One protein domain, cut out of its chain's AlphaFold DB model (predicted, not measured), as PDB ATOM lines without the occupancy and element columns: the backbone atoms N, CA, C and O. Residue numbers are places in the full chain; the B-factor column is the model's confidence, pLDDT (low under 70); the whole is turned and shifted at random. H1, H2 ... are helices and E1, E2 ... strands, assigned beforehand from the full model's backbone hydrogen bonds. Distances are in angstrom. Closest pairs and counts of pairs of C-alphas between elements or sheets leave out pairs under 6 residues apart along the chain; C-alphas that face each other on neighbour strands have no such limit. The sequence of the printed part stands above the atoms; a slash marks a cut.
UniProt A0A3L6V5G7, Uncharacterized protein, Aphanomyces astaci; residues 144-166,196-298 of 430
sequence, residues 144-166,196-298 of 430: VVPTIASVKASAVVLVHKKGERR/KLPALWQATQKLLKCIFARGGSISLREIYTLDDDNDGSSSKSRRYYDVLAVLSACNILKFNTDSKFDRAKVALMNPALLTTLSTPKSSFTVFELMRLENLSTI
ATOM      1  N   VAL A 144      29.626  20.733   9.592       88.69
ATOM      2  CA  VAL A 144      29.348  22.019   8.934       88.69
ATOM      3  C   VAL A 144      28.598  21.830   7.622       88.69
ATOM      4  O   VAL A 144      27.544  22.433   7.411       88.69
ATOM      5  N   VAL A 145      29.094  20.955   6.748       88.75
ATOM      6  CA  VAL A 145      28.478  20.661   5.445       88.75
ATOM      7  C   VAL A 145      27.005  20.224   5.569       88.75
ATOM      8  O   VAL A 145      26.164  20.849   4.916       88.75
ATOM      9  N   PRO A 146      26.626  19.229   6.401       87.94
ATOM     10  CA  PRO A 146      25.227  18.823   6.538       87.94
ATOM     11  C   PRO A 146      24.353  19.925   7.150       87.94
ATOM     12  O   PRO A 146      23.198  20.089   6.745       87.94
ATOM     13  N   THR A 147      24.897  20.734   8.065       89.19
ATOM     14  CA  THR A 147      24.177  21.887   8.622       89.19
ATOM     15  C   THR A 147      23.863  22.902   7.525       89.19
ATOM     16  O   THR A 147      22.710  23.295   7.352       89.19
ATOM     17  N   ILE A 148      24.853  23.273   6.712       89.88
ATOM     18  CA  ILE A 148      24.672  24.208   5.597       89.88
ATOM     19  C   ILE A 148      23.725  23.633   4.530       89.88
ATOM     20  O   ILE A 148      22.890  24.369   3.999       89.88
ATOM     21  N   ALA A 149      23.780  22.327   4.256       87.62
ATOM     22  CA  ALA A 149      22.841  21.651   3.359       87.62
ATOM     23  C   ALA A 149      21.386  21.788   3.842       87.62
ATOM     24  O   ALA A 149      20.497  22.123   3.054       87.62
ATOM     25  N   SER A 150      21.145  21.614   5.145       87.62
ATOM     26  CA  SER A 150      19.829  21.818   5.766       87.62
ATOM     27  C   SER A 150      19.344  23.271   5.639       87.62
ATOM     28  O   SER A 150      18.178  23.534   5.313       87.62
ATOM     29  N   VAL A 151      20.252  24.241   5.804       89.50
ATOM     30  CA  VAL A 151      19.949  25.667   5.596       89.50
ATOM     31  C   VAL A 151      19.586  25.952   4.137       89.50
ATOM     32  O   VAL A 151      18.591  26.637   3.882       89.50
ATOM     33  N   LYS A 152      20.333  25.394   3.176       87.56
ATOM     34  CA  LYS A 152      20.044  25.498   1.737       87.56
ATOM     35  C   LYS A 152      18.669  24.915   1.404       87.56
ATOM     36  O   LYS A 152      17.873  25.586   0.753       87.56
ATOM     37  N   ALA A 153      18.352  23.717   1.899       84.75
ATOM     38  CA  ALA A 153      17.042  23.091   1.703       84.75
ATOM     39  C   ALA A 153      15.902  23.961   2.266       84.75
ATOM     40  O   ALA A 153      14.892  24.192   1.602       84.75
ATOM     41  N   SER A 154      16.100  24.531   3.458       81.38
ATOM     42  CA  SER A 154      15.137  25.449   4.079       81.38
ATOM     43  C   SER A 154      14.938  26.740   3.272       81.38
ATOM     44  O   SER A 154      13.828  27.271   3.213       81.38
ATOM     45  N   ALA A 155      15.995  27.253   2.636       80.75
ATOM     46  CA  ALA A 155      15.929  28.438   1.784       80.75
ATOM     47  C   ALA A 155      15.103  28.195   0.514       80.75
ATOM     48  O   ALA A 155      14.263  29.022   0.162       80.75
ATOM     49  N   VAL A 156      15.288  27.038  -0.128       71.06
ATOM     50  CA  VAL A 156      14.527  26.627  -1.320       71.06
ATOM     51  C   VAL A 156      13.025  26.598  -1.014       71.06
ATOM     52  O   VAL A 156      12.234  27.198  -1.739       71.06
ATOM     53  N   VAL A 157      12.624  26.026   0.127       66.00
ATOM     54  CA  VAL A 157      11.215  26.009   0.567       66.00
ATOM     55  C   VAL A 157      10.644  27.420   0.754       66.00
ATOM     56  O   VAL A 157       9.485  27.662   0.422       66.00
ATOM     57  N   LEU A 158      11.429  28.373   1.270       61.03
ATOM     58  CA  LEU A 158      10.979  29.763   1.433       61.03
ATOM     59  C   LEU A 158      10.751  30.462   0.088       61.03
ATOM     60  O   LEU A 158       9.785  31.217  -0.042       61.03
ATOM     61  N   VAL A 159      11.604  30.201  -0.906       60.50
ATOM     62  CA  VAL A 159      11.434  30.729  -2.268       60.50
ATOM     63  C   VAL A 159      10.178  30.145  -2.909       60.50
ATOM     64  O   VAL A 159       9.342  30.914  -3.382       60.50
ATOM     65  N   HIS A 160       9.984  28.823  -2.832       57.22
ATOM     66  CA  HIS A 160       8.782  28.173  -3.361       57.22
ATOM     67  C   HIS A 160       7.510  28.684  -2.687       57.22
ATOM     68  O   HIS A 160       6.608  29.113  -3.389       57.22
ATOM     69  N   LYS A 161       7.462  28.791  -1.353       56.50
ATOM     70  CA  LYS A 161       6.295  29.344  -0.638       56.50
ATOM     71  C   LYS A 161       6.003  30.808  -0.988       56.50
ATOM     72  O   LYS A 161       4.849  31.229  -0.955       56.50
ATOM     73  N   LYS A 162       7.024  31.620  -1.285       54.41
ATOM     74  CA  LYS A 162       6.841  33.028  -1.687       54.41
ATOM     75  C   LYS A 162       6.402  33.149  -3.153       54.41
ATOM     76  O   LYS A 162       5.618  34.044  -3.458       54.41
ATOM     77  N   GLY A 163       6.861  32.244  -4.020       47.91
ATOM     78  CA  GLY A 163       6.359  32.076  -5.388       47.91
ATOM     79  C   GLY A 163       4.915  31.571  -5.415       47.91
ATOM     80  O   GLY A 163       4.077  32.139  -6.099       47.91
ATOM     81  N   GLU A 164       4.593  30.606  -4.558       41.22
ATOM     82  CA  GLU A 164       3.256  30.033  -4.376       41.22
ATOM     83  C   GLU A 164       2.284  31.046  -3.744       41.22
ATOM     84  O   GLU A 164       1.122  31.115  -4.107       41.22
ATOM     85  N   ARG A 165       2.746  31.971  -2.890       44.62
ATOM     86  CA  ARG A 165       1.919  33.118  -2.457       44.62
ATOM     87  C   ARG A 165       1.561  34.095  -3.589       44.62
ATOM     88  O   ARG A 165       0.644  34.891  -3.405       44.62
ATOM     89  N   ARG A 166       2.258  34.060  -4.731       42.81
ATOM     90  CA  ARG A 166       1.897  34.828  -5.939       42.81
ATOM     91  C   ARG A 166       0.981  34.058  -6.898       42.81
ATOM     92  O   ARG A 166       0.410  34.682  -7.784       42.81
ATOM     93  N   LYS A 196      15.198  32.483  24.266       67.62
ATOM     94  CA  LYS A 196      15.489  33.306  23.080       67.62
ATOM     95  C   LYS A 196      16.811  32.855  22.446       67.62
ATOM     96  O   LYS A 196      17.855  32.885  23.100       67.62
ATOM     97  N   LEU A 197      16.764  32.438  21.179       72.69
ATOM     98  CA  LEU A 197      17.967  32.146  20.405       72.69
ATOM     99  C   LEU A 197      18.828  33.418  20.293       72.69
ATOM    100  O   LEU A 197      18.277  34.518  20.194       72.69
ATOM    101  N   PRO A 198      20.167  33.300  20.306       82.56
ATOM    102  CA  PRO A 198      21.039  34.457  20.162       82.56
ATOM    103  C   PRO A 198      20.755  35.209  18.858       82.56
ATOM    104  O   PRO A 198      20.643  34.603  17.793       82.56
ATOM    105  N   ALA A 199      20.695  36.540  18.921       81.62
ATOM    106  CA  ALA A 199      20.362  37.360  17.755       81.62
ATOM    107  C   ALA A 199      21.348  37.171  16.586       81.62
ATOM    108  O   ALA A 199      20.933  37.172  15.432       81.62
ATOM    109  N   LEU A 200      22.640  36.961  16.870       86.81
ATOM    110  CA  LEU A 200      23.643  36.674  15.835       86.81
ATOM    111  C   LEU A 200      23.457  35.306  15.184       86.81
ATOM    112  O   LEU A 200      23.673  35.179  13.983       86.81
ATOM    113  N   TRP A 201      23.007  34.303  15.940       89.25
ATOM    114  CA  TRP A 201      22.679  32.993  15.378       89.25
ATOM    115  C   TRP A 201      21.531  33.126  14.369       89.25
ATOM    116  O   TRP A 201      21.640  32.677  13.229       89.25
ATOM    117  N   GLN A 202      20.467  33.845  14.752       86.12
ATOM    118  CA  GLN A 202      19.316  34.107  13.880       86.12
ATOM    119  C   GLN A 202      19.700  34.937  12.648       86.12
ATOM    120  O   GLN A 202      19.286  34.611  11.538       86.12
ATOM    121  N   ALA A 203      20.516  35.983  12.828       86.06
ATOM    122  CA  ALA A 203      21.019  36.803  11.729       86.06
ATOM    123  C   ALA A 203      21.855  35.974  10.743       86.06
ATOM    124  O   ALA A 203      21.652  36.085   9.537       86.06
ATOM    125  N   THR A 204      22.718  35.087  11.248       90.69
ATOM    126  CA  THR A 204      23.533  34.178  10.424       90.69
ATOM    127  C   THR A 204      22.653  33.243   9.600       90.69
ATOM    128  O   THR A 204      22.796  33.170   8.383       90.69
ATOM    129  N   GLN A 205      21.684  32.589  10.240       89.50
ATOM    130  CA  GLN A 205      20.733  31.701   9.570       89.50
ATOM    131  C   GLN A 205      19.899  32.432   8.509       89.50
ATOM    132  O   GLN A 205      19.736  31.936   7.394       89.50
ATOM    133  N   LYS A 206      19.405  33.638   8.818       86.50
ATOM    134  CA  LYS A 206      18.662  34.479   7.867       86.50
ATOM    135  C   LYS A 206      19.538  34.883   6.678       86.50
ATOM    136  O   LYS A 206      19.096  34.738   5.542       86.50
ATOM    137  N   LEU A 207      20.773  35.327   6.923       88.88
ATOM    138  CA  LEU A 207      21.713  35.710   5.868       88.88
ATOM    139  C   LEU A 207      22.018  34.533   4.935       88.88
ATOM    140  O   LEU A 207      21.866  34.669   3.724       88.88
ATOM    141  N   LEU A 208      22.379  33.369   5.486       90.44
ATOM    142  CA  LEU A 208      22.677  32.169   4.698       90.44
ATOM    143  C   LEU A 208      21.472  31.739   3.852       90.44
ATOM    144  O   LEU A 208      21.626  31.476   2.659       90.44
ATOM    145  N   LYS A 209      20.257  31.745   4.425       88.56
ATOM    146  CA  LYS A 209      19.020  31.469   3.674       88.56
ATOM    147  C   LYS A 209      18.825  32.466   2.528       88.56
ATOM    148  O   LYS A 209      18.484  32.059   1.421       88.56
ATOM    149  N   CYS A 210      19.074  33.756   2.757       85.69
ATOM    150  CA  CYS A 210      18.976  34.786   1.720       85.69
ATOM    151  C   CYS A 210      20.014  34.623   0.602       85.69
ATOM    152  O   CYS A 210      19.665  34.838  -0.557       85.69
ATOM    153  N   ILE A 211      21.249  34.235   0.929       88.06
ATOM    154  CA  ILE A 211      22.308  33.969  -0.053       88.06
ATOM    155  C   ILE A 211      21.931  32.761  -0.917       88.06
ATOM    156  O   ILE A 211      21.977  32.840  -2.142       88.06
ATOM    157  N   PHE A 212      21.484  31.659  -0.306       87.56
ATOM    158  CA  PHE A 212      21.049  30.477  -1.057       87.56
ATOM    159  C   PHE A 212      19.817  30.741  -1.924       87.56
ATOM    160  O   PHE A 212      19.782  30.307  -3.071       87.56
ATOM    161  N   ALA A 213      18.840  31.498  -1.418       83.19
ATOM    162  CA  ALA A 213      17.657  31.895  -2.181       83.19
ATOM    163  C   ALA A 213      17.990  32.727  -3.436       83.19
ATOM    164  O   ALA A 213      17.208  32.743  -4.381       83.19
ATOM    165  N   ARG A 214      19.146  33.403  -3.449       81.81
ATOM    166  CA  ARG A 214      19.661  34.209  -4.568       81.81
ATOM    167  C   ARG A 214      20.676  33.463  -5.444       81.81
ATOM    168  O   ARG A 214      21.429  34.085  -6.185       81.81
ATOM    169  N   GLY A 215      20.741  32.136  -5.344       80.62
ATOM    170  CA  GLY A 215      21.663  31.331  -6.151       80.62
ATOM    171  C   GLY A 215      23.100  31.294  -5.623       80.62
ATOM    172  O   GLY A 215      24.013  30.982  -6.376       80.62
ATOM    173  N   GLY A 216      23.320  31.587  -4.337       84.00
ATOM    174  CA  GLY A 216      24.635  31.464  -3.697       84.00
ATOM    175  C   GLY A 216      25.458  32.752  -3.663       84.00
ATOM    176  O   GLY A 216      26.641  32.699  -3.329       84.00
ATOM    177  N   SER A 217      24.850  33.902  -3.966       86.06
ATOM    178  CA  SER A 217      25.511  35.210  -3.932       86.06
ATOM    179  C   SER A 217      24.615  36.300  -3.338       86.06
ATOM    180  O   SER A 217      23.388  36.200  -3.380       86.06
ATOM    181  N   ILE A 218      25.217  37.342  -2.757       83.94
ATOM    182  CA  ILE A 218      24.501  38.552  -2.333       83.94
ATOM    183  C   ILE A 218      25.394  39.792  -2.444       83.94
ATOM    184  O   ILE A 218      26.560  39.773  -2.047       83.94
ATOM    185  N   SER A 219      24.846  40.892  -2.965       82.56
ATOM    186  CA  SER A 219      25.528  42.191  -2.945       82.56
ATOM    187  C   SER A 219      25.605  42.734  -1.518       82.56
ATOM    188  O   SER A 219      24.621  42.677  -0.779       82.56
ATOM    189  N   LEU A 220      26.737  43.340  -1.140       78.50
ATOM    190  CA  LEU A 220      26.871  43.982   0.174       78.50
ATOM    191  C   LEU A 220      25.825  45.084   0.399       78.50
ATOM    192  O   LEU A 220      25.380  45.289   1.524       78.50
ATOM    193  N   ARG A 221      25.367  45.754  -0.668       74.94
ATOM    194  CA  ARG A 221      24.312  46.774  -0.578       74.94
ATOM    195  C   ARG A 221      22.960  46.177  -0.188       74.94
ATOM    196  O   ARG A 221      22.209  46.789   0.564       74.94
ATOM    197  N   GLU A 222      22.650  44.987  -0.688       74.94
ATOM    198  CA  GLU A 222      21.383  44.311  -0.401       74.94
ATOM    199  C   GLU A 222      21.299  43.831   1.047       74.94
ATOM    200  O   GLU A 222      20.204  43.669   1.580       74.94
ATOM    201  N   ILE A 223      22.435  43.657   1.722       75.75
ATOM    202  CA  ILE A 223      22.465  43.258   3.130       75.75
ATOM    203  C   ILE A 223      21.830  44.330   4.019       75.75
ATOM    204  O   ILE A 223      21.092  43.981   4.938       75.75
ATOM    205  N   TYR A 224      22.005  45.616   3.697       66.31
ATOM    206  CA  TYR A 224      21.321  46.708   4.404       66.31
ATOM    207  C   TYR A 224      19.795  46.632   4.300       66.31
ATOM    208  O   TYR A 224      19.102  47.114   5.188       66.31
ATOM    209  N   THR A 225      19.271  46.010   3.242       66.38
ATOM    210  CA  THR A 225      17.823  45.842   3.021       66.38
ATOM    211  C   THR A 225      17.261  44.575   3.666       66.38
ATOM    212  O   THR A 225      16.061  44.344   3.647       66.38
ATOM    213  N   LEU A 226      18.106  43.722   4.261       67.56
ATOM    214  CA  LEU A 226      17.626  42.538   4.982       67.56
ATOM    215  C   LEU A 226      16.961  42.901   6.318       67.56
ATOM    216  O   LEU A 226      16.259  42.061   6.888       67.56
ATOM    217  N   ASP A 227      17.154  44.129   6.795       59.16
ATOM    218  CA  ASP A 227      16.601  44.686   8.030       59.16
ATOM    219  C   ASP A 227      15.312  45.499   7.787       59.16
ATOM    220  O   ASP A 227      15.146  46.570   8.360       59.16
ATOM    221  N   ASP A 228      14.374  44.980   6.982       50.53
ATOM    222  CA  ASP A 228      13.018  45.540   6.769       50.53
ATOM    223  C   ASP A 228      12.101  45.443   8.022       50.53
ATOM    224  O   ASP A 228      10.910  45.147   7.935       50.53
ATOM    225  N   ASP A 229      12.642  45.696   9.215       49.41
ATOM    226  CA  ASP A 229      11.844  46.229  10.316       49.41
ATOM    227  C   ASP A 229      12.026  47.752  10.252       49.41
ATOM    228  O   ASP A 229      13.158  48.224  10.356       49.41
ATOM    229  N   ASN A 230      10.936  48.510  10.096       45.22
ATOM    230  CA  ASN A 230      10.864  49.978   9.925       45.22
ATOM    231  C   ASN A 230      11.599  50.857  10.979       45.22
ATOM    232  O   ASN A 230      11.435  52.072  10.981       45.22
ATOM    233  N   ASP A 231      12.419  50.285  11.861       47.38
ATOM    234  CA  ASP A 231      13.069  50.952  12.993       47.38
ATOM    235  C   ASP A 231      14.480  51.496  12.697       47.38
ATOM    236  O   ASP A 231      15.115  52.047  13.596       47.38
ATOM    237  N   GLY A 232      15.019  51.339  11.480       45.84
ATOM    238  CA  GLY A 232      16.231  52.051  11.026       45.84
ATOM    239  C   GLY A 232      17.493  51.893  11.901       45.84
ATOM    240  O   GLY A 232      18.426  52.692  11.806       45.84
ATOM    241  N   SER A 233      17.553  50.893  12.787       49.47
ATOM    242  CA  SER A 233      18.647  50.772  13.752       49.47
ATOM    243  C   SER A 233      19.932  50.274  13.082       49.47
ATOM    244  O   SER A 233      20.091  49.080  12.822       49.47
ATOM    245  N   SER A 234      20.903  51.180  12.925       53.12
ATOM    246  CA  SER A 234      22.301  50.924  12.513       53.12
ATOM    247  C   SER A 234      22.979  49.743  13.248       53.12
ATOM    248  O   SER A 234      23.913  49.117  12.748       53.12
ATOM    249  N   SER A 235      22.484  49.363  14.433       55.06
ATOM    250  CA  SER A 235      23.022  48.241  15.208       55.06
ATOM    251  C   SER A 235      22.736  46.851  14.614       55.06
ATOM    252  O   SER A 235      23.477  45.915  14.927       55.06
ATOM    253  N   LYS A 236      21.686  46.683  13.788       59.19
ATOM    254  CA  LYS A 236      21.351  45.399  13.138       59.19
ATOM    255  C   LYS A 236      22.197  45.167  11.881       59.19
ATOM    256  O   LYS A 236      22.794  44.097  11.760       59.19
ATOM    257  N   SER A 237      22.408  46.197  11.060       62.75
ATOM    258  CA  SER A 237      23.278  46.119   9.878       62.75
ATOM    259  C   SER A 237      24.731  45.806  10.251       62.75
ATOM    260  O   SER A 237      25.356  44.947   9.629       62.75
ATOM    261  N   ARG A 238      25.242  46.379  11.355       70.44
ATOM    262  CA  ARG A 238      26.567  46.036  11.913       70.44
ATOM    263  C   ARG A 238      26.722  44.540  12.220       70.44
ATOM    264  O   ARG A 238      27.803  43.989  12.033       70.44
ATOM    265  N   ARG A 239      25.657  43.859  12.658       80.25
ATOM    266  CA  ARG A 239      25.710  42.418  12.971       80.25
ATOM    267  C   ARG A 239      25.918  41.577  11.721       80.25
ATOM    268  O   ARG A 239      26.635  40.589  11.795       80.25
ATOM    269  N   TYR A 240      25.332  41.958  10.588       85.12
ATOM    270  CA  TYR A 240      25.545  41.234   9.336       85.12
ATOM    271  C   TYR A 240      26.982  41.366   8.826       85.12
ATOM    272  O   TYR A 240      27.512  40.392   8.303       85.12
ATOM    273  N   TYR A 241      27.643  42.506   9.048       84.88
ATOM    274  CA  TYR A 241      29.076  42.654   8.765       84.88
ATOM    275  C   TYR A 241      29.946  41.770   9.653       84.88
ATOM    276  O   TYR A 241      30.848  41.102   9.152       84.88
ATOM    277  N   ASP A 242      29.638  41.709  10.949       87.94
ATOM    278  CA  ASP A 242      30.329  40.806  11.868       87.94
ATOM    279  C   ASP A 242      30.136  39.333  11.439       87.94
ATOM    280  O   ASP A 242      31.096  38.564  11.407       87.94
ATOM    281  N   VAL A 243      28.921  38.950  11.023       91.56
ATOM    282  CA  VAL A 243      28.622  37.615  10.471       91.56
ATOM    283  C   VAL A 243      29.413  37.346   9.193       91.56
ATOM    284  O   VAL A 243      30.034  36.297   9.073       91.56
ATOM    285  N   LEU A 244      29.412  38.281   8.245       91.00
ATOM    286  CA  LEU A 244      30.152  38.178   6.989       91.00
ATOM    287  C   LEU A 244      31.653  37.968   7.217       91.00
ATOM    288  O   LEU A 244      32.251  37.084   6.605       91.00
ATOM    289  N   ALA A 245      32.244  38.757   8.114       90.25
ATOM    290  CA  ALA A 245      33.658  38.668   8.458       90.25
ATOM    291  C   ALA A 245      34.011  37.303   9.069       90.25
ATOM    292  O   ALA A 245      35.038  36.719   8.724       90.25
ATOM    293  N   VAL A 246      33.145  36.766   9.936       93.88
ATOM    294  CA  VAL A 246      33.330  35.438  10.539       93.88
ATOM    295  C   VAL A 246      33.130  34.321   9.514       93.88
ATOM    296  O   VAL A 246      33.979  33.445   9.411       93.88
ATOM    297  N   LEU A 247      32.064  34.355   8.710       94.25
ATOM    298  CA  LEU A 247      31.814  33.340   7.677       94.25
ATOM    299  C   LEU A 247      32.921  33.302   6.622       94.25
ATOM    300  O   LEU A 247      33.245  32.232   6.111       94.25
ATOM    301  N   SER A 248      33.512  34.455   6.308       91.31
ATOM    302  CA  SER A 248      34.681  34.513   5.439       91.31
ATOM    303  C   SER A 248      35.921  33.934   6.106       91.31
ATOM    304  O   SER A 248      36.583  33.118   5.482       91.31
ATOM    305  N   ALA A 249      36.190  34.246   7.379       90.81
ATOM    306  CA  ALA A 249      37.284  33.621   8.132       90.81
ATOM    307  C   ALA A 249      37.127  32.092   8.255       90.81
ATOM    308  O   ALA A 249      38.119  31.373   8.254       90.81
ATOM    309  N   CYS A 250      35.885  31.602   8.303       91.56
ATOM    310  CA  CYS A 250      35.517  30.187   8.256       91.56
ATOM    311  C   CYS A 250      35.528  29.584   6.843       91.56
ATOM    312  O   CYS A 250      34.988  28.499   6.652       91.56
ATOM    313  N   ASN A 251      36.039  30.294   5.833       92.12
ATOM    314  CA  ASN A 251      36.089  29.843   4.443       92.12
ATOM    315  C   ASN A 251      34.715  29.474   3.825       92.12
ATOM    316  O   ASN A 251      34.647  28.849   2.771       92.12
ATOM    317  N   ILE A 252      33.596  29.869   4.442       92.25
ATOM    318  CA  ILE A 252      32.235  29.600   3.942       92.25
ATOM    319  C   ILE A 252      31.867  30.595   2.839       92.25
ATOM    320  O   ILE A 252      31.223  30.225   1.857       92.25
ATOM    321  N   LEU A 253      32.286  31.855   2.997       91.94
ATOM    322  CA  LEU A 253      32.076  32.921   2.020       91.94
ATOM    323  C   LEU A 253      33.406  33.419   1.447       91.94
ATOM    324  O   LEU A 253      34.384  33.591   2.172       91.94
ATOM    325  N   LYS A 254      33.406  33.727   0.150       89.06
ATOM    326  CA  LYS A 254      34.458  34.467  -0.550       89.06
ATOM    327  C   LYS A 254      33.899  35.812  -1.005       89.06
ATOM    328  O   LYS A 254      32.747  35.892  -1.427       89.06
ATOM    329  N   PHE A 255      34.696  36.870  -0.926       84.25
ATOM    330  CA  PHE A 255      34.310  38.174  -1.463       84.25
ATOM    331  C   PHE A 255      34.980  38.391  -2.809       84.25
ATOM    332  O   PHE A 255      36.171  38.131  -2.950       84.25
ATOM    333  N   ASN A 256      34.227  38.905  -3.778       75.00
ATOM    334  CA  ASN A 256      34.831  39.475  -4.973       75.00
ATOM    335  C   ASN A 256      35.231  40.923  -4.654       75.00
ATOM    336  O   ASN A 256      34.382  41.819  -4.637       75.00
ATOM    337  N   THR A 257      36.503  41.124  -4.306       63.22
ATOM    338  CA  THR A 257      37.077  42.437  -3.962       63.22
ATOM    339  C   THR A 257      37.775  43.118  -5.131       63.22
ATOM    340  O   THR A 257      38.173  44.269  -4.989       63.22
ATOM    341  N   ASP A 258      37.880  42.462  -6.288       59.03
ATOM    342  CA  ASP A 258      38.620  42.983  -7.448       59.03
ATOM    343  C   ASP A 258      37.913  44.177  -8.103       59.03
ATOM    344  O   ASP A 258      38.491  44.928  -8.891       59.03
ATOM    345  N   SER A 259      36.645  44.398  -7.752       57.34
ATOM    346  CA  SER A 259      35.916  45.567  -8.210       57.34
ATOM    347  C   SER A 259      36.296  46.816  -7.419       57.34
ATOM    348  O   SER A 259      36.013  46.941  -6.227       57.34
ATOM    349  N   LYS A 260      36.827  47.811  -8.139       58.97
ATOM    350  CA  LYS A 260      37.041  49.178  -7.635       58.97
ATOM    351  C   LYS A 260      35.742  49.881  -7.215       58.97
ATOM    352  O   LYS A 260      35.797  50.916  -6.562       58.97
ATOM    353  N   PHE A 261      34.578  49.343  -7.587       58.03
ATOM    354  CA  PHE A 261      33.280  49.915  -7.254       58.03
ATOM    355  C   PHE A 261      32.611  49.130  -6.127       58.03
ATOM    356  O   PHE A 261      32.271  47.959  -6.291       58.03
ATOM    357  N   ASP A 262      32.289  49.808  -5.021       58.59
ATOM    358  CA  ASP A 262      31.560  49.209  -3.890       58.59
ATOM    359  C   ASP A 262      30.229  48.564  -4.300       58.59
ATOM    360  O   ASP A 262      29.781  47.593  -3.693       58.59
ATOM    361  N   ARG A 263      29.614  49.054  -5.385       56.66
ATOM    362  CA  ARG A 263      28.361  48.520  -5.944       56.66
ATOM    363  C   ARG A 263      28.494  47.111  -6.529       56.66
ATOM    364  O   ARG A 263      27.480  46.437  -6.672       56.66
ATOM    365  N   ALA A 264      29.709  46.676  -6.848       62.66
ATOM    366  CA  ALA A 264      30.005  45.359  -7.403       62.66
ATOM    367  C   ALA A 264      30.692  44.423  -6.392       62.66
ATOM    368  O   ALA A 264      31.018  43.289  -6.741       62.66
ATOM    369  N   LYS A 265      30.860  44.847  -5.130       78.38
ATOM    370  CA  LYS A 265      31.325  43.959  -4.060       78.38
ATOM    371  C   LYS A 265      30.212  42.983  -3.678       78.38
ATOM    372  O   LYS A 265      29.133  43.373  -3.214       78.38
ATOM    373  N   VAL A 266      30.485  41.700  -3.880       82.56
ATOM    374  CA  VAL A 266      29.536  40.599  -3.680       82.56
ATOM    375  C   VAL A 266      30.149  39.574  -2.735       82.56
ATOM    376  O   VAL A 266      31.327  39.235  -2.854       82.56
ATOM    377  N   ALA A 267      29.338  39.081  -1.801       86.75
ATOM    378  CA  ALA A 267      29.647  37.903  -1.006       86.75
ATOM    379  C   ALA A 267      29.130  36.661  -1.741       86.75
ATOM    380  O   ALA A 267      27.946  36.573  -2.075       86.75
ATOM    381  N   LEU A 268      30.021  35.714  -1.995       90.44
ATOM    382  CA  LEU A 268      29.777  34.484  -2.738       90.44
ATOM    383  C   LEU A 268      29.967  33.299  -1.798       90.44
ATOM    384  O   LEU A 268      30.914  33.278  -1.013       90.44
ATOM    385  N   MET A 269      29.103  32.292  -1.883       91.25
ATOM    386  CA  MET A 269      29.390  31.000  -1.261       91.25
ATOM    387  C   MET A 269      30.681  30.435  -1.844       91.25
ATOM    388  O   MET A 269      30.899  30.507  -3.054       91.25
ATOM    389  N   ASN A 270      31.535  29.869  -0.993       90.75
ATOM    390  CA  ASN A 270      32.768  29.258  -1.461       90.75
ATOM    391  C   ASN A 270      32.442  28.139  -2.473       90.75
ATOM    392  O   ASN A 270      31.698  27.215  -2.129       90.75
ATOM    393  N   PRO A 271      32.994  28.182  -3.700       86.56
ATOM    394  CA  PRO A 271      32.772  27.138  -4.692       86.56
ATOM    395  C   PRO A 271      33.127  25.741  -4.181       86.56
ATOM    396  O   PRO A 271      32.385  24.808  -4.456       86.56
ATOM    397  N   ALA A 272      34.185  25.596  -3.374       86.75
ATOM    398  CA  ALA A 272      34.563  24.305  -2.793       86.75
ATOM    399  C   ALA A 272      33.443  23.733  -1.907       86.75
ATOM    400  O   ALA A 272      33.091  22.564  -2.033       86.75
ATOM    401  N   LEU A 273      32.813  24.581  -1.086       86.94
ATOM    402  CA  LEU A 273      31.657  24.204  -0.274       86.94
ATOM    403  C   LEU A 273      30.455  23.822  -1.148       86.94
ATOM    404  O   LEU A 273      29.798  22.819  -0.880       86.94
ATOM    405  N   LEU A 274      30.160  24.589  -2.204       85.69
ATOM    406  CA  LEU A 274      29.062  24.278  -3.129       85.69
ATOM    407  C   LEU A 274      29.282  22.948  -3.866       85.69
ATOM    408  O   LEU A 274      28.329  22.182  -4.041       85.69
ATOM    409  N   THR A 275      30.526  22.661  -4.250       84.31
ATOM    410  CA  THR A 275      30.927  21.384  -4.843       84.31
ATOM    411  C   THR A 275      30.761  20.249  -3.840       84.31
ATOM    412  O   THR A 275      30.162  19.239  -4.196       84.31
ATOM    413  N   THR A 276      31.155  20.430  -2.573       84.12
ATOM    414  CA  THR A 276      30.993  19.399  -1.526       84.12
ATOM    415  C   THR A 276      29.523  19.144  -1.203       84.12
ATOM    416  O   THR A 276      29.112  18.006  -0.997       84.12
ATOM    417  N   LEU A 277      28.687  20.185  -1.235       81.06
ATOM    418  CA  LEU A 277      27.235  20.054  -1.081       81.06
ATOM    419  C   LEU A 277      26.570  19.277  -2.229       81.06
ATOM    420  O   LEU A 277      25.444  18.810  -2.063       81.06
ATOM    421  N   SER A 278      27.221  19.184  -3.390       77.44
ATOM    422  CA  SER A 278      26.673  18.544  -4.596       77.44
ATOM    423  C   SER A 278      27.348  17.204  -4.901       77.44
ATOM    424  O   SER A 278      26.755  16.342  -5.544       77.44
ATOM    425  N   THR A 279      28.580  17.015  -4.428       75.75
ATOM    426  CA  THR A 279      29.393  15.820  -4.633       75.75
ATOM    427  C   THR A 279      30.106  15.451  -3.327       75.75
ATOM    428  O   THR A 279      30.872  16.251  -2.796       75.75
ATOM    429  N   PRO A 280      29.934  14.226  -2.807       64.12
ATOM    430  CA  PRO A 280      30.515  13.826  -1.523       64.12
ATOM    431  C   PRO A 280      32.044  13.624  -1.556       64.12
ATOM    432  O   PRO A 280      32.627  13.261  -0.542       64.12
ATOM    433  N   LYS A 281      32.703  13.818  -2.709       61.78
ATOM    434  CA  LYS A 281      34.142  13.561  -2.901       61.78
ATOM    435  C   LYS A 281      35.038  14.795  -2.745       61.78
ATOM    436  O   LYS A 281      36.252  14.619  -2.699       61.78
ATOM    437  N   SER A 282      34.504  16.020  -2.702       65.81
ATOM    438  CA  SER A 282      35.354  17.209  -2.547       65.81
ATOM    439  C   SER A 282      35.607  17.550  -1.082       65.81
ATOM    440  O   SER A 282      34.682  17.646  -0.273       65.81
ATOM    441  N   SER A 283      36.876  17.785  -0.755       76.00
ATOM    442  CA  SER A 283      37.327  18.198   0.571       76.00
ATOM    443  C   SER A 283      37.122  19.703   0.753       76.00
ATOM    444  O   SER A 283      37.889  20.508   0.227       76.00
ATOM    445  N   PHE A 284      36.078  20.088   1.483       87.00
ATOM    446  CA  PHE A 284      35.918  21.450   1.987       87.00
ATOM    447  C   PHE A 284      36.473  21.526   3.409       87.00
ATOM    448  O   PHE A 284      36.187  20.639   4.209       87.00
ATOM    449  N   THR A 285      37.210  22.594   3.730       88.19
ATOM    450  CA  THR A 285      37.660  22.865   5.099       88.19
ATOM    451  C   THR A 285      37.441  24.329   5.491       88.19
ATOM    452  O   THR A 285      37.820  25.264   4.788       88.19
ATOM    453  N   VAL A 286      36.808  24.524   6.639       88.81
ATOM    454  CA  VAL A 286      36.648  25.756   7.408       88.81
ATOM    455  C   VAL A 286      37.994  26.323   7.854       88.81
ATOM    456  O   VAL A 286      38.142  27.541   7.946       88.81
ATOM    457  N   PHE A 287      38.984  25.464   8.109       88.50
ATOM    458  CA  PHE A 287      40.300  25.871   8.609       88.50
ATOM    459  C   PHE A 287      41.273  26.324   7.507       88.50
ATOM    460  O   PHE A 287      42.390  26.729   7.831       88.50
ATOM    461  N   GLU A 288      40.874  26.292   6.228       87.00
ATOM    462  CA  GLU A 288      41.755  26.549   5.072       87.00
ATOM    463  C   GLU A 288      42.542  27.857   5.218       87.00
ATOM    464  O   GLU A 288      43.770  27.861   5.192       87.00
ATOM    465  N   LEU A 289      41.834  28.967   5.442       82.00
ATOM    466  CA  LEU A 289      42.442  30.299   5.506       82.00
ATOM    467  C   LEU A 289      43.351  30.467   6.725       82.00
ATOM    468  O   LEU A 289      44.410  31.074   6.630       82.00
ATOM    469  N   MET A 290      42.952  29.902   7.866       83.38
ATOM    470  CA  MET A 290      43.735  29.937   9.102       83.38
ATOM    471  C   MET A 290      45.066  29.184   8.929       83.38
ATOM    472  O   MET A 290      46.115  29.689   9.326       83.38
ATOM    473  N   ARG A 291      45.029  28.013   8.277       82.50
ATOM    474  CA  ARG A 291      46.208  27.174   8.016       82.50
ATOM    475  C   ARG A 291      47.127  27.768   6.945       82.50
ATOM    476  O   ARG A 291      48.341  27.704   7.099       82.50
ATOM    477  N   LEU A 292      46.569  28.376   5.895       77.38
ATOM    478  CA  LEU A 292      47.347  29.048   4.843       77.38
ATOM    479  C   LEU A 292      48.112  30.271   5.362       77.38
ATOM    480  O   LEU A 292      49.225  30.538   4.922       77.38
ATOM    481  N   GLU A 293      47.532  31.005   6.310       69.69
ATOM    482  CA  GLU A 293      48.134  32.227   6.848       69.69
ATOM    483  C   GLU A 293      49.298  31.980   7.824       69.69
ATOM    484  O   GLU A 293      49.854  32.950   8.333       69.69
ATOM    485  N   ASN A 294      49.697  30.722   8.091       56.72
ATOM    486  CA  ASN A 294      50.798  30.373   9.006       56.72
ATOM    487  C   ASN A 294      50.777  31.229  10.288       56.72
ATOM    488  O   ASN A 294      51.768  31.838  10.698       56.72
ATOM    489  N   LEU A 295      49.620  31.271  10.954       56.66
ATOM    490  CA  LEU A 295      49.425  32.040  12.188       56.66
ATOM    491  C   LEU A 295      50.298  31.538  13.357       56.66
ATOM    492  O   LEU A 295      50.202  32.062  14.469       56.66
ATOM    493  N   SER A 296      51.153  30.533  13.142       46.34
ATOM    494  CA  SER A 296      52.209  30.077  14.052       46.34
ATOM    495  C   SER A 296      53.159  31.201  14.493       46.34
ATOM    496  O   SER A 296      53.722  31.099  15.579       46.34
ATOM    497  N   THR A 297      53.254  32.308  13.747       41.41
ATOM    498  CA  THR A 297      54.196  33.413  14.027       41.41
ATOM    499  C   THR A 297      53.586  34.616  14.778       41.41
ATOM    500  O   THR A 297      54.320  35.486  15.241       41.41
ATOM    501  N   ILE A 298      52.264  34.683  15.008       45.06
ATOM    502  CA  ILE A 298      51.613  35.853  15.664       45.06
ATOM    503  C   ILE A 298      51.739  35.832  17.208       45.06
ATOM    504  O   ILE A 298      50.989  36.481  17.926       45.06
TER     505      ILE A 298
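Overview. This is residues 144 to 166 and 196 to 298 of the 430 residues of an uncharacterized protein of Aphanomyces astaci (UniProt A0A3L6V5G7). A small three-stranded sheet, E1 E3 E2, stands beside the ends of two crossing helices, H2 and H4, and the long helix H1 crosses H2 on the side away from H4. H5 leads from the sheet to the first part of H1, while residues 161 to 166 and residues 291 to 298 stick out as free ends. The printed part has 126 residues, with six named helices and three named strands in the order H1 H2 E1 H3 H4 E2 E3 H5 H6; the sheet is antiparallel and the class is mostly helix. The whole is compact, with a radius of gyration of the C-alphas of 15.7 A and spans of 50 by 37 by 34 A.

Arrangement. In the sheet, E3, residues 266 to 269, is the inner strand between the edge strands E1, residues 217 to 219, and E2, residues 253 to 256. N 218 and O 267 of E1 and E3 are within hydrogen-bond range at 2.9 A, as are N 254 and O 268 of E2 and E3 at 2.8 A. E2 and E3 form a hairpin. H2, residues 199 to 213, only grazes the sheet with residues 207 to 212; H3, residues 220 to 226, only grazes it with 220 to 223, and H4, residues 234 to 249, with 244 to 248. E1, H3, H4 and E2 form a split strand-helix-strand unit, two strands running the same way with E3 between them, and its crossover is right-handed. H2 and H4 touch, H4 with residues 239 to 243 alone, closest at the C-alphas of Thr 204 and Val 243, 6.1 A; their steep tilt of 69 degrees is only just short of about perpendicular. H3 and H4 only just touch, with 3 pairs of C-alphas within 8 A, closest at Tyr 224 and Ser 237, 5.8 A. H1, residues 144 to 164, touches H2 with residues 151 to 159 alone, at a steep tilt of 66 degrees, closest at the C-alphas of Ala 155 and Lys 209, 4.7 A. H5, residues 271 to 278, touches H1 about perpendicular, at 78 degrees, with the C-alphas of Ala 149 and Leu 277 closest, 6.4 A. H6, residues 288 to 292, is close to but not clearly touching H4. In H1, H2, H5 and H6 every O i to N i+4 pair is within hydrogen-bond range; H4 has 10 of 12, and H3 1 of 3 beside 4 of 4 O i to N i+3 pairs.

Along the chain. H1 begins at C-alpha 144, (29.348, 22.019, 8.934), and is 30.4 A long; H4 measures 23.3 A and H2 20.8 A. E2 is 10.0 A long and E3 9.9 A, ending at C-alpha 269, (29.390, 31.000, -1.261). H6 ends at C-alpha 292, (47.347, 29.048, 4.843).

Size, cuts and confidence. The C-alphas farthest apart are those of Arg 166 and Thr 297, 56.0 A. Residues 167 to 195 are not printed, and C-alphas 166 and 196 stand 32.1 A apart across the cut. Of the links that are printed whole, none is long. Mean pLDDT of the printed part is 75.5, and 42 residues are under 70, among them 157 to 166, 224 to 237 and 293 to 298.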